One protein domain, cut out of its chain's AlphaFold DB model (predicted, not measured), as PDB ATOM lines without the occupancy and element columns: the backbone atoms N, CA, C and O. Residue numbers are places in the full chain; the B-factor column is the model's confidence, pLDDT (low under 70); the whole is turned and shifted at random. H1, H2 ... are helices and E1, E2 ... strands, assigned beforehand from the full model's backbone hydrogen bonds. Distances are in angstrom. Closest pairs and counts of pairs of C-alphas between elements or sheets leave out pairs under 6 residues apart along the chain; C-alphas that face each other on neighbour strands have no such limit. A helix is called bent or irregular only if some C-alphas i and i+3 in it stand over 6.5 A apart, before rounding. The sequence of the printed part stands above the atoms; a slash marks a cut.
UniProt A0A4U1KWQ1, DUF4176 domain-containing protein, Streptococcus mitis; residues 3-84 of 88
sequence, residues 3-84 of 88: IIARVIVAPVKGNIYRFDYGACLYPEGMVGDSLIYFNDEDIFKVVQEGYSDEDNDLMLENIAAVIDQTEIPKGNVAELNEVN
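AT A GLANCE: This is residues 3 to 84 of the 88 residues of the protein "DUF4176 domain-containing protein" of Streptococcus mitis (UniProt A0A4U1KWQ1). Two long, sharply bent strands, E1 and E2, form a hairpin that, with the short strand E3 beside E2, makes a small, strongly twisted sheet. The long helix H1 is set to one side and only grazes the sheet; residues 43 to 48 and 51 to 58 stick out, 54 to 58 of them in H1, while the short helix H2 grazes the sheet elsewhere. The printed part has 82 residues, with two named helices and three named strands in the order E1, E2, E3, H1, H2. The sheet order is E1, E2, E3, antiparallel throughout, and the class is mixed. It is only just compact, close to loose, with a radius of gyration of the C-alphas of 13.8 A and spans of 39 by 36 by 25 A.

HOW THE PARTS SIT: E1, residues 3 to 12, bends by 83 degrees at residue 6, and E2, residues 15 to 24, by 82 degrees at residue 20. They form an antiparallel hairpin at 153 degrees, with N 7 and O 20 2.8 A apart. E3, residues 36 to 38, completes a meander, each strand the antiparallel neighbour of the one before; N 23 and O 36 are 2.8 A apart. H1, residues 54 to 69, grazes the sheet with residues 59 to 67; its closest C-alpha pair with E1 is Val 7 and Ile 63, 7.4 A. H2, residues 77 to 82, only just grazes the sheet, with 5 pairs of C-alphas within 10 A; its closest C-alpha pair with E3 is Phe 38 and Val 77, 6.2 A. H1 and H2 are apart. Each O i to N i+4 pair is within hydrogen-bond range in H2, and 11 of 12 in H1.

IN THESE COORDINATES: E1 begins at C-alpha 3 (-33.518, 54.765, 34.248) and is 20.0 A long; E2 is 23.0 A and E3 6.7 A. H1, 23.3 A, begins at C-alpha 54 (-45.080, 69.038, 29.668). H2, 8.8 A, ends at C-alpha 82 (-33.633, 34.316, 43.721).

THE WHOLE: The C-alphas farthest apart, Glu 54 and Val 83, are 39.8 A apart. The printed part has no cut; the links E2 to E3 and E3 to H1 are long. Residues 82 to 84 are under 70 in pLDDT.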
ATOM      1  N   ILE A   3     -32.221  55.172  34.797       95.19
ATOM      2  CA  ILE A   3     -33.518  54.765  34.248       95.19
ATOM      3  C   ILE A   3     -33.600  55.275  32.811       95.19
ATOM      4  O   ILE A   3     -33.424  56.468  32.566       95.19
ATOM      5  N   ILE A   4     -33.868  54.367  31.876       93.94
ATOM      6  CA  ILE A   4     -33.963  54.663  30.440       93.94
ATOM      7  C   ILE A   4     -35.303  54.243  29.833       93.94
ATOM      8  O   ILE A   4     -35.581  54.571  28.683       93.94
ATOM      9  N   ALA A   5     -36.147  53.545  30.597       93.88
ATOM     10  CA  ALA A   5     -37.482  53.160  30.172       93.88
ATOM     11  C   ALA A   5     -38.451  53.109  31.362       93.88
ATOM     12  O   ALA A   5     -38.046  52.818  32.490       93.88
ATOM     13  N   ARG A   6     -39.733  53.387  31.102       94.44
ATOM     14  CA  ARG A   6     -40.830  53.315  32.079       94.44
ATOM     15  C   ARG A   6     -41.903  52.356  31.579       94.44
ATOM     16  O   ARG A   6     -42.168  52.338  30.381       94.44
ATOM     17  N   VAL A   7     -42.525  51.622  32.498       94.62
ATOM     18  CA  VAL A   7     -43.575  50.626  32.234       94.62
ATOM     19  C   VAL A   7     -43.132  49.607  31.186       94.62
ATOM     20  O   VAL A   7     -43.498  49.674  30.014       94.62
ATOM     21  N   ILE A   8     -42.328  48.643  31.624       92.31
ATOM     22  CA  ILE A   8     -41.805  47.590  30.756       92.31
ATOM     23  C   ILE A   8     -42.555  46.297  31.006       92.31
ATOM     24  O   ILE A   8     -42.759  45.898  32.148       92.31
ATOM     25  N   VAL A   9     -42.943  45.631  29.925       92.69
ATOM     26  CA  VAL A   9     -43.508  44.286  29.965       92.69
ATOM     27  C   VAL A   9     -42.433  43.316  29.496       92.69
ATOM     28  O   VAL A   9     -41.956  43.429  28.367       92.69
ATOM     29  N   ALA A  10     -42.044  42.380  30.357       89.81
ATOM     30  CA  ALA A  10     -40.979  41.426  30.074       89.81
ATOM     31  C   ALA A  10     -41.408  39.988  30.422       89.81
ATOM     32  O   ALA A  10     -42.115  39.771  31.414       89.81
ATOM     33  N   PRO A  11     -41.002  38.993  29.613       88.31
ATOM     34  CA  PRO A  11     -41.223  37.592  29.932       88.31
ATOM     35  C   PRO A  11     -40.214  37.107  30.986       88.31
ATOM     36  O   PRO A  11     -39.008  37.244  30.798       88.31
ATOM     37  N   VAL A  12     -40.696  36.467  32.052       84.31
ATOM     38  CA  VAL A  12     -39.874  35.794  33.073       84.31
ATOM     39  C   VAL A  12     -40.419  34.376  33.281       84.31
ATOM     40  O   VAL A  12     -41.598  34.197  33.588       84.31
ATOM     41  N   LYS A  13     -39.598  33.346  33.021       77.38
ATOM     42  CA  LYS A  13     -39.980  31.907  33.001       77.38
ATOM     43  C   LYS A  13     -41.275  31.576  32.249       77.38
ATOM     44  O   LYS A  13     -42.024  30.689  32.648       77.38
ATOM     45  N   GLY A  14     -41.542  32.271  31.146       82.56
ATOM     46  CA  GLY A  14     -42.741  32.041  30.331       82.56
ATOM     47  C   GLY A  14     -44.018  32.700  30.864       82.56
ATOM     48  O   GLY A  14     -45.053  32.595  30.213       82.56
ATOM     49  N   ASN A  15     -43.940  33.420  31.986       88.19
ATOM     50  CA  ASN A  15     -44.981  34.332  32.445       88.19
ATOM     51  C   ASN A  15     -44.633  35.765  32.043       88.19
ATOM     52  O   ASN A  15     -43.465  36.106  31.864       88.19
ATOM     53  N   ILE A  16     -45.648  36.611  31.897       92.00
ATOM     54  CA  ILE A  16     -45.477  38.014  31.526       92.00
ATOM     55  C   ILE A  16     -45.658  38.866  32.777       92.00
ATOM     56  O   ILE A  16     -46.684  38.758  33.450       92.00
ATOM     57  N   TYR A  17     -44.681  39.727  33.051       94.31
ATOM     58  CA  TYR A  17     -44.727  40.672  34.160       94.31
ATOM     59  C   TYR A  17     -44.516  42.098  33.673       94.31
ATOM     60  O   TYR A  17     -43.839  42.343  32.672       94.31
ATOM     61  N   ARG A  18     -45.088  43.038  34.422       95.06
ATOM     62  CA  ARG A  18     -44.852  44.470  34.278       95.06
ATOM     63  C   ARG A  18     -43.867  44.936  35.349       95.06
ATOM     64  O   ARG A  18     -44.037  44.604  36.519       95.06
ATOM     65  N   PHE A  19     -42.905  45.757  34.951       95.25
ATOM     66  CA  PHE A  19     -41.986  46.473  35.831       95.25
ATOM     67  C   PHE A  19     -42.147  47.977  35.625       95.25
ATOM     68  O   PHE A  19     -42.461  48.423  34.516       95.25
ATOM     69  N   ASP A  20     -41.938  48.768  36.675       95.50
ATOM     70  CA  ASP A  20     -42.080  50.224  36.553       95.50
ATOM     71  C   ASP A  20     -40.924  50.838  35.758       95.50
ATOM     72  O   ASP A  20     -41.155  51.762  34.974       95.50
ATOM     73  N   TYR A  21     -39.710  50.291  35.887       95.69
ATOM     74  CA  TYR A  21     -38.504  50.848  35.284       95.69
ATOM     75  C   TYR A  21     -37.636  49.808  34.577       95.69
ATOM     76  O   TYR A  21     -37.464  48.677  35.030       95.69
ATOM     77  N   GLY A  22     -37.045  50.246  33.465       94.25
ATOM     78  CA  GLY A  22     -35.899  49.614  32.819       94.25
ATOM     79  C   GLY A  22     -34.693  50.548  32.888       94.25
ATOM     80  O   GLY A  22     -34.807  51.744  32.594       94.25
ATOM     81  N   ALA A  23     -33.537  50.024  33.279       94.62
ATOM     82  CA  ALA A  23     -32.332  50.811  33.497       94.62
ATOM     83  C   ALA A  23     -31.070  50.147  32.957       94.62
ATOM     84  O   ALA A  23     -31.014  48.940  32.727       94.62
ATOM     85  N   CYS A  24     -30.024  50.956  32.838       93.56
ATOM     86  CA  CYS A  24     -28.664  50.504  32.592       93.56
ATOM     87  C   CYS A  24     -27.713  50.958  33.713       93.56
ATOM     88  O   CYS A  24     -28.074  51.732  34.618       93.56
ATOM     89  N   LEU A  25     -26.481  50.450  33.683       92.00
ATOM     90  CA  LEU A  25     -25.430  50.891  34.594       92.00
ATOM     91  C   LEU A  25     -24.917  52.276  34.185       92.00
ATOM     92  O   LEU A  25     -24.993  52.677  33.028       92.00
ATOM     93  N   TYR A  26     -24.419  53.030  35.158       91.06
ATOM     94  CA  TYR A  26     -23.807  54.334  34.930       91.06
ATOM     95  C   TYR A  26     -22.443  54.349  35.628       91.06
ATOM     96  O   TYR A  26     -22.416  54.038  36.826       91.06
ATOM     97  N   PRO A  27     -21.359  54.771  34.943       93.00
ATOM     98  CA  PRO A  27     -21.332  55.441  33.632       93.00
ATOM     99  C   PRO A  27     -21.270  54.512  32.405       93.00
ATOM    100  O   PRO A  27     -21.227  55.013  31.285       93.00
ATOM    101  N   GLU A  28     -21.243  53.193  32.594       92.50
ATOM    102  CA  GLU A  28     -21.005  52.202  31.534       92.50
ATOM    103  C   GLU A  28     -22.066  52.224  30.424       92.50
ATOM    104  O   GLU A  28     -21.750  51.978  29.262       92.50
ATOM    105  N   GLY A  29     -23.313  52.547  30.765       90.69
ATOM    106  CA  GLY A  29     -24.438  52.544  29.843       90.69
ATOM    107  C   GLY A  29     -24.991  51.142  29.587       90.69
ATOM    108  O   GLY A  29     -24.897  50.240  30.424       90.69
ATOM    109  N   MET A  30     -25.633  50.977  28.431       88.38
ATOM    110  CA  MET A  30     -26.201  49.703  27.990       88.38
ATOM    111  C   MET A  30     -25.098  48.823  27.389       88.38
ATOM    112  O   MET A  30     -24.406  49.244  26.461       88.38
ATOM    113  N   VAL A  31     -24.939  47.607  27.912       84.50
ATOM    114  CA  VAL A  31     -23.982  46.615  27.407       84.50
ATOM    115  C   VAL A  31     -24.769  45.494  26.738       84.50
ATOM    116  O   VAL A  31     -25.478  44.748  27.409       84.50
ATOM    117  N   GLY A  32     -24.660  45.389  25.412       84.69
ATOM    118  CA  GLY A  32     -25.495  44.471  24.633       84.69
ATOM    119  C   GLY A  32     -26.980  44.817  24.767       84.69
ATOM    120  O   GLY A  32     -27.336  45.992  24.707       84.69
ATOM    121  N   ASP A  33     -27.810  43.797  24.987       79.06
ATOM    122  CA  ASP A  33     -29.268  43.928  25.137       79.06
ATOM    123  C   ASP A  33     -29.729  43.805  26.607       79.06
ATOM    124  O   ASP A  33     -30.917  43.621  26.880       79.06
ATOM    125  N   SER A  34     -28.803  43.890  27.573       77.44
ATOM    126  CA  SER A  34     -29.120  43.738  28.998       77.44
ATOM    127  C   SER A  34     -29.762  45.005  29.575       77.44
ATOM    128  O   SER A  34     -29.135  46.064  29.670       77.44
ATOM    129  N   LEU A  35     -31.015  44.870  30.011       86.00
ATOM    130  CA  LEU A  35     -31.776  45.861  30.773       86.00
ATOM    131  C   LEU A  35     -32.006  45.346  32.193       86.00
ATOM    132  O   LEU A  35     -32.398  44.200  32.392       86.00
ATOM    133  N   ILE A  36     -31.802  46.220  33.174       90.25
ATOM    134  CA  ILE A  36     -32.122  45.947  34.575       90.25
ATOM    135  C   ILE A  36     -33.564  46.385  34.809       90.25
ATOM    136  O   ILE A  36     -33.886  47.557  34.593       90.25
ATOM    137  N   TYR A  37     -34.415  45.469  35.263       92.06
ATOM    138  CA  TYR A  37     -35.809  45.762  35.584       92.06
ATOM    139  C   TYR A  37     -36.001  45.897  37.091       92.06
ATOM    140  O   TYR A  37     -35.531  45.053  37.854       92.06
ATOM    141  N   PHE A  38     -36.691  46.952  37.515       94.12
ATOM    142  CA  PHE A  38     -37.075  47.148  38.910       94.12
ATOM    143  C   PHE A  38     -38.318  48.033  39.036       94.12
ATOM    144  O   PHE A  38     -38.771  48.634  38.058       94.12
ATOM    145  N   ASN A  39     -38.875  48.097  40.240       95.69
ATOM    146  CA  ASN A  39     -40.065  48.874  40.549       95.69
ATOM    147  C   ASN A  39     -39.748  50.106  41.400       95.69
ATOM    148  O   ASN A  39     -38.654  50.241  41.945       95.69
ATOM    149  N   ASP A  40     -40.723  51.004  41.537       95.06
ATOM    150  CA  ASP A  40     -40.568  52.212  42.355       95.06
ATOM    151  C   ASP A  40     -40.217  51.901  43.819       95.06
ATOM    152  O   ASP A  40     -39.320  52.528  44.381       95.06
ATOM    153  N   GLU A  41     -40.807  50.850  44.406       95.12
ATOM    154  CA  GLU A  41     -40.480  50.409  45.770       95.12
ATOM    155  C   GLU A  41     -39.027  49.936  45.964       95.12
ATOM    156  O   GLU A  41     -38.540  49.912  47.097       95.12
ATOM    157  N   ASP A  42     -38.321  49.595  44.883       94.25
ATOM    158  CA  ASP A  42     -36.925  49.150  44.934       94.25
ATOM    159  C   ASP A  42     -35.935  50.335  44.953       94.25
ATOM    160  O   ASP A  42     -34.728  50.156  45.165       94.25
ATOM    161  N   ILE A  43     -36.411  51.569  44.737       94.56
ATOM    162  CA  ILE A  43     -35.564  52.763  44.699       94.56
ATOM    163  C   ILE A  43     -35.269  53.244  46.121       94.56
ATOM    164  O   ILE A  43     -36.067  53.915  46.767       94.56
ATOM    165  N   PHE A  44     -34.043  52.998  46.586       96.06
ATOM    166  CA  PHE A  44     -33.586  53.540  47.870       96.06
ATOM    167  C   PHE A  44     -33.393  55.067  47.844       96.06
ATOM    168  O   PHE A  44     -33.676  55.761  48.821       96.06
ATOM    169  N   LYS A  45     -32.837  55.599  46.747       96.25
ATOM    170  CA  LYS A  45     -32.543  57.029  46.601       96.25
ATOM    171  C   LYS A  45     -32.389  57.427  45.136       96.25
ATOM    172  O   LYS A  45     -31.589  56.833  44.415       96.25
ATOM    173  N   VAL A  46     -33.040  58.523  44.749       96.25
ATOM    174  CA  VAL A  46     -32.759  59.239  43.497       96.25
ATOM    175  C   VAL A  46     -31.635  60.246  43.746       96.25
ATOM    176  O   VAL A  46     -31.708  61.076  44.651       96.25
ATOM    177  N   VAL A  47     -30.544  60.129  42.986       96.88
ATOM    178  CA  VAL A  47     -29.372  61.015  43.123       96.88
ATOM    179  C   VAL A  47     -29.484  62.236  42.214       96.88
ATOM    180  O   VAL A  47     -29.025  63.312  42.584       96.88
ATOM    181  N   GLN A  48     -30.088  62.063  41.041       96.25
ATOM    182  CA  GLN A  48     -30.285  63.102  40.042       96.25
ATOM    183  C   GLN A  48     -31.535  62.763  39.231       96.25
ATOM    184  O   GLN A  48     -31.678  61.632  38.766       96.25
ATOM    185  N   GLU A  49     -32.407  63.749  39.045       94.69
ATOM    186  CA  GLU A  49     -33.535  63.644  38.124       94.69
ATOM    187  C   GLU A  49     -33.100  64.033  36.708       94.69
ATOM    188  O   GLU A  49     -32.221  64.883  36.516       94.69
ATOM    189  N   GLY A  50     -33.689  63.351  35.726       90.75
ATOM    190  CA  GLY A  50     -33.487  63.639  34.312       90.75
ATOM    191  C   GLY A  50     -34.225  64.899  33.866       90.75
ATOM    192  O   GLY A  50     -34.717  65.687  34.669       90.75
ATOM    193  N   TYR A  51     -34.305  65.081  32.554       93.94
ATOM    194  CA  TYR A  51     -35.106  66.150  31.973       93.94
ATOM    195  C   TYR A  51     -36.607  65.879  32.171       93.94
ATOM    196  O   TYR A  51     -37.047  64.734  32.061       93.94
ATOM    197  N   SER A  52     -37.369  66.935  32.460       94.81
ATOM    198  CA  SER A  52     -38.818  66.892  32.664       94.81
ATOM    199  C   SER A  52     -39.458  68.127  32.044       94.81
ATOM    200  O   SER A  52     -38.974  69.241  32.250       94.81
ATOM    201  N   ASP A  53     -40.546  67.918  31.314       96.62
ATOM    202  CA  ASP A  53     -41.367  68.943  30.679       96.62
ATOM    203  C   ASP A  53     -42.833  68.489  30.558       96.62
ATOM    204  O   ASP A  53     -43.230  67.460  31.104       96.62
ATOM    205  N   GLU A  54     -43.642  69.273  29.848       98.00
ATOM    206  CA  GLU A  54     -45.080  69.038  29.668       98.00
ATOM    207  C   GLU A  54     -45.377  67.690  28.982       98.00
ATOM    208  O   GLU A  54     -46.367  67.031  29.308       98.00
ATOM    209  N   ASP A  55     -44.496  67.234  28.083       96.31
ATOM    210  CA  ASP A  55     -44.615  65.923  27.439       96.31
ATOM    211  C   ASP A  55     -44.387  64.790  28.453       96.31
ATOM    212  O   ASP A  55     -45.100  63.779  28.441       96.31
ATOM    213  N   ASN A  56     -43.422  64.956  29.367       95.06
ATOM    214  CA  ASN A  56     -43.230  64.024  30.477       95.06
ATOM    215  C   ASN A  56     -44.467  63.960  31.387       95.06
ATOM    216  O   ASN A  56     -44.866  62.859  31.770       95.06
ATOM    217  N   ASP A  57     -45.078  65.099  31.710       96.19
ATOM    218  CA  ASP A  57     -46.257  65.152  32.581       96.19
ATOM    219  C   ASP A  57     -47.447  64.412  31.949       96.19
ATOM    220  O   ASP A  57     -48.039  63.529  32.578       96.19
ATOM    221  N   LEU A  58     -47.716  64.660  30.662       96.81
ATOM    222  CA  LEU A  58     -48.741  63.937  29.903       96.81
ATOM    223  C   LEU A  58     -48.459  62.427  29.844       96.81
ATOM    224  O   LEU A  58     -49.372  61.600  29.932       96.81
ATOM    225  N   MET A  59     -47.191  62.035  29.696       94.69
ATOM    226  CA  MET A  59     -46.810  60.624  29.694       94.69
ATOM    227  C   MET A  59     -47.063  59.962  31.056       94.69
ATOM    228  O   MET A  59     -47.508  58.815  31.094       94.69
ATOM    229  N   LEU A  60     -46.813  60.662  32.166       94.62
ATOM    230  CA  LEU A  60     -47.089  60.153  33.512       94.62
ATOM    231  C   LEU A  60     -48.591  59.936  33.747       94.62
ATOM    232  O   LEU A  60     -48.969  58.893  34.281       94.62
ATOM    233  N   GLU A  61     -49.444  60.858  33.289       96.00
ATOM    234  CA  GLU A  61     -50.905  60.698  33.347       96.00
ATOM    235  C   GLU A  61     -51.375  59.468  32.555       96.00
ATOM    236  O   GLU A  61     -52.145  58.645  33.059       96.00
ATOM    237  N   ASN A  62     -50.856  59.293  31.335       94.56
ATOM    238  CA  ASN A  62     -51.175  58.139  30.498       94.56
ATOM    239  C   ASN A  62     -50.703  56.822  31.127       94.56
ATOM    240  O   ASN A  62     -51.432  55.831  31.110       94.56
ATOM    241  N   ILE A  63     -49.496  56.807  31.702       94.25
ATOM    242  CA  ILE A  63     -48.957  55.646  32.414       94.25
ATOM    243  C   ILE A  63     -49.876  55.254  33.575       94.25
ATOM    244  O   ILE A  63     -50.222  54.078  33.687       94.25
ATOM    245  N   ALA A  64     -50.299  56.213  34.403       93.44
ATOM    246  CA  ALA A  64     -51.195  55.943  35.525       93.44
ATOM    247  C   ALA A  64     -52.517  55.320  35.046       93.44
ATOM    248  O   ALA A  64     -52.929  54.274  35.545       93.44
ATOM    249  N   ALA A  65     -53.119  55.890  33.998       94.12
ATOM    250  CA  ALA A  65     -54.358  55.373  33.423       94.12
ATOM    251  C   ALA A  65     -54.216  53.945  32.862       94.12
ATOM    252  O   ALA A  65     -55.148  53.147  32.975       94.12
ATOM    253  N   VAL A  66     -53.069  53.615  32.258       91.62
ATOM    254  CA  VAL A  66     -52.785  52.271  31.725       91.62
ATOM    255  C   VAL A  66     -52.547  51.260  32.847       91.62
ATOM    256  O   VAL A  66     -53.014  50.126  32.748       91.62
ATOM    257  N   ILE A  67     -51.843  51.653  33.913       91.31
ATOM    258  CA  ILE A  67     -51.574  50.778  35.062       91.31
ATOM    259  C   ILE A  67     -52.875  50.385  35.772       91.31
ATOM    260  O   ILE A  67     -53.021  49.227  36.151       91.31
ATOM    261  N   ASP A  68     -53.837  51.299  35.885       89.19
ATOM    262  CA  ASP A  68     -55.129  51.005  36.517       89.19
ATOM    263  C   ASP A  68     -56.004  50.039  35.697       89.19
ATOM    264  O   ASP A  68     -56.921  49.415  36.233       89.19
ATOM    265  N   GLN A  69     -55.737  49.909  34.395       91.19
ATOM    266  CA  GLN A  69     -56.541  49.108  33.465       91.19
ATOM    267  C   GLN A  69     -55.877  47.789  33.056       91.19
ATOM    268  O   GLN A  69     -56.524  46.952  32.426       91.19
ATOM    269  N   THR A  70     -54.589  47.596  33.353       91.44
ATOM    270  CA  THR A  70     -53.855  46.408  32.910       91.44
ATOM    271  C   THR A  70     -54.084  45.210  33.829       91.44
ATOM    272  O   THR A  70     -54.045  45.317  35.051       91.44
ATOM    273  N   GLU A  71     -54.260  44.034  33.228       93.38
ATOM    274  CA  GLU A  71     -54.316  42.750  33.939       93.38
ATOM    275  C   GLU A  71     -52.923  42.118  34.116       93.38
ATOM    276  O   GLU A  71     -52.791  41.054  34.724       93.38
ATOM    277  N   ILE A  72     -51.871  42.744  33.572       93.81
ATOM    278  CA  ILE A  72     -50.507  42.219  33.661       93.81
ATOM    279  C   ILE A  72     -49.997  42.414  35.096       93.81
ATOM    280  O   ILE A  72     -49.911  43.555  35.565       93.81
ATOM    281  N   PRO A  73     -49.610  41.334  35.798       94.06
ATOM    282  CA  PRO A  73     -49.157  41.438  37.175       94.06
ATOM    283  C   PRO A  73     -47.840  42.212  37.265       94.06
ATOM    284  O   PRO A  73     -46.940  42.063  36.432       94.06
ATOM    285  N   LYS A  74     -47.711  43.014  38.324       94.31
ATOM    286  CA  LYS A  74     -46.445  43.656  38.683       94.31
ATOM    287  C   LYS A  74     -45.447  42.581  39.133       94.31
ATOM    288  O   LYS A  74     -45.782  41.754  39.980       94.31
ATOM    289  N   GLY A  75     -44.256  42.557  38.540       93.00
ATOM    290  CA  GLY A  75     -43.217  41.581  38.876       93.00
ATOM    291  C   GLY A  75     -42.592  41.873  40.238       93.00
ATOM    292  O   GLY A  75     -42.240  43.016  40.511       93.00
ATOM    293  N   ASN A  76     -42.429  40.854  41.086       90.81
ATOM    294  CA  ASN A  76     -41.705  40.979  42.354       90.81
ATOM    295  C   ASN A  76     -40.209  40.723  42.119       90.81
ATOM    296  O   ASN A  76     -39.782  39.589  41.922       90.81
ATOM    297  N   VAL A  77     -39.408  41.785  42.133       87.31
ATOM    298  CA  VAL A  77     -37.984  41.737  41.771       87.31
ATOM    299  C   VAL A  77     -37.171  40.852  42.716       87.31
ATOM    300  O   VAL A  77     -36.282  40.134  42.262       87.31
ATOM    301  N   ALA A  78     -37.477  40.850  44.016       83.25
ATOM    302  CA  ALA A  78     -36.777  40.015  44.991       83.25
ATOM    303  C   ALA A  78     -37.019  38.522  44.718       83.25
ATOM    304  O   ALA A  78     -36.067  37.749  44.612       83.25
ATOM    305  N   GLU A  79     -38.282  38.142  44.514       79.69
ATOM    306  CA  GLU A  79     -38.664  36.759  44.206       79.69
ATOM    307  C   GLU A  79     -38.089  36.290  42.866       79.69
ATOM    308  O   GLU A  79     -37.642  35.152  42.755       79.69
ATOM    309  N   LEU A  80     -38.057  37.168  41.858       78.31
ATOM    310  CA  LEU A  80     -37.561  36.851  40.515       78.31
ATOM    311  C   LEU A  80     -36.020  36.863  40.422       78.31
ATOM    312  O   LEU A  80     -35.448  36.262  39.515       78.31
ATOM    313  N   ASN A  81     -35.315  37.481  41.373       70.38
ATOM    314  CA  ASN A  81     -33.851  37.428  41.443       70.38
ATOM    315  C   ASN A  81     -33.326  36.137  42.080       70.38
ATOM    316  O   ASN A  81     -32.308  35.610  41.629       70.38
ATOM    317  N   GLU A  82     -34.017  35.588  43.082       58.75
ATOM    318  CA  GLU A  82     -33.633  34.316  43.721       58.75
ATOM    319  C   GLU A  82     -33.683  33.125  42.750       58.75
ATOM    320  O   GLU A  82     -33.007  32.114  42.951       58.75
ATOM    321  N   VAL A  83     -34.425  33.266  41.650       53.66
ATOM    322  CA  VAL A  83     -34.462  32.298  40.551       53.66
ATOM    323  C   VAL A  83     -33.379  32.490  39.480       53.66
ATOM    324  O   VAL A  83     -33.328  31.663  38.567       53.66
ATOM    325  N   ASN A  84     -32.446  33.440  39.666       50.09
ATOM    326  CA  ASN A  84     -31.265  33.709  38.829       50.09
ATOM    327  C   ASN A  84     -31.601  34.330  37.446       50.09
ATOM    328  O   ASN A  84     -31.174  33.794  36.425       50.09
TER     329      ASN A  84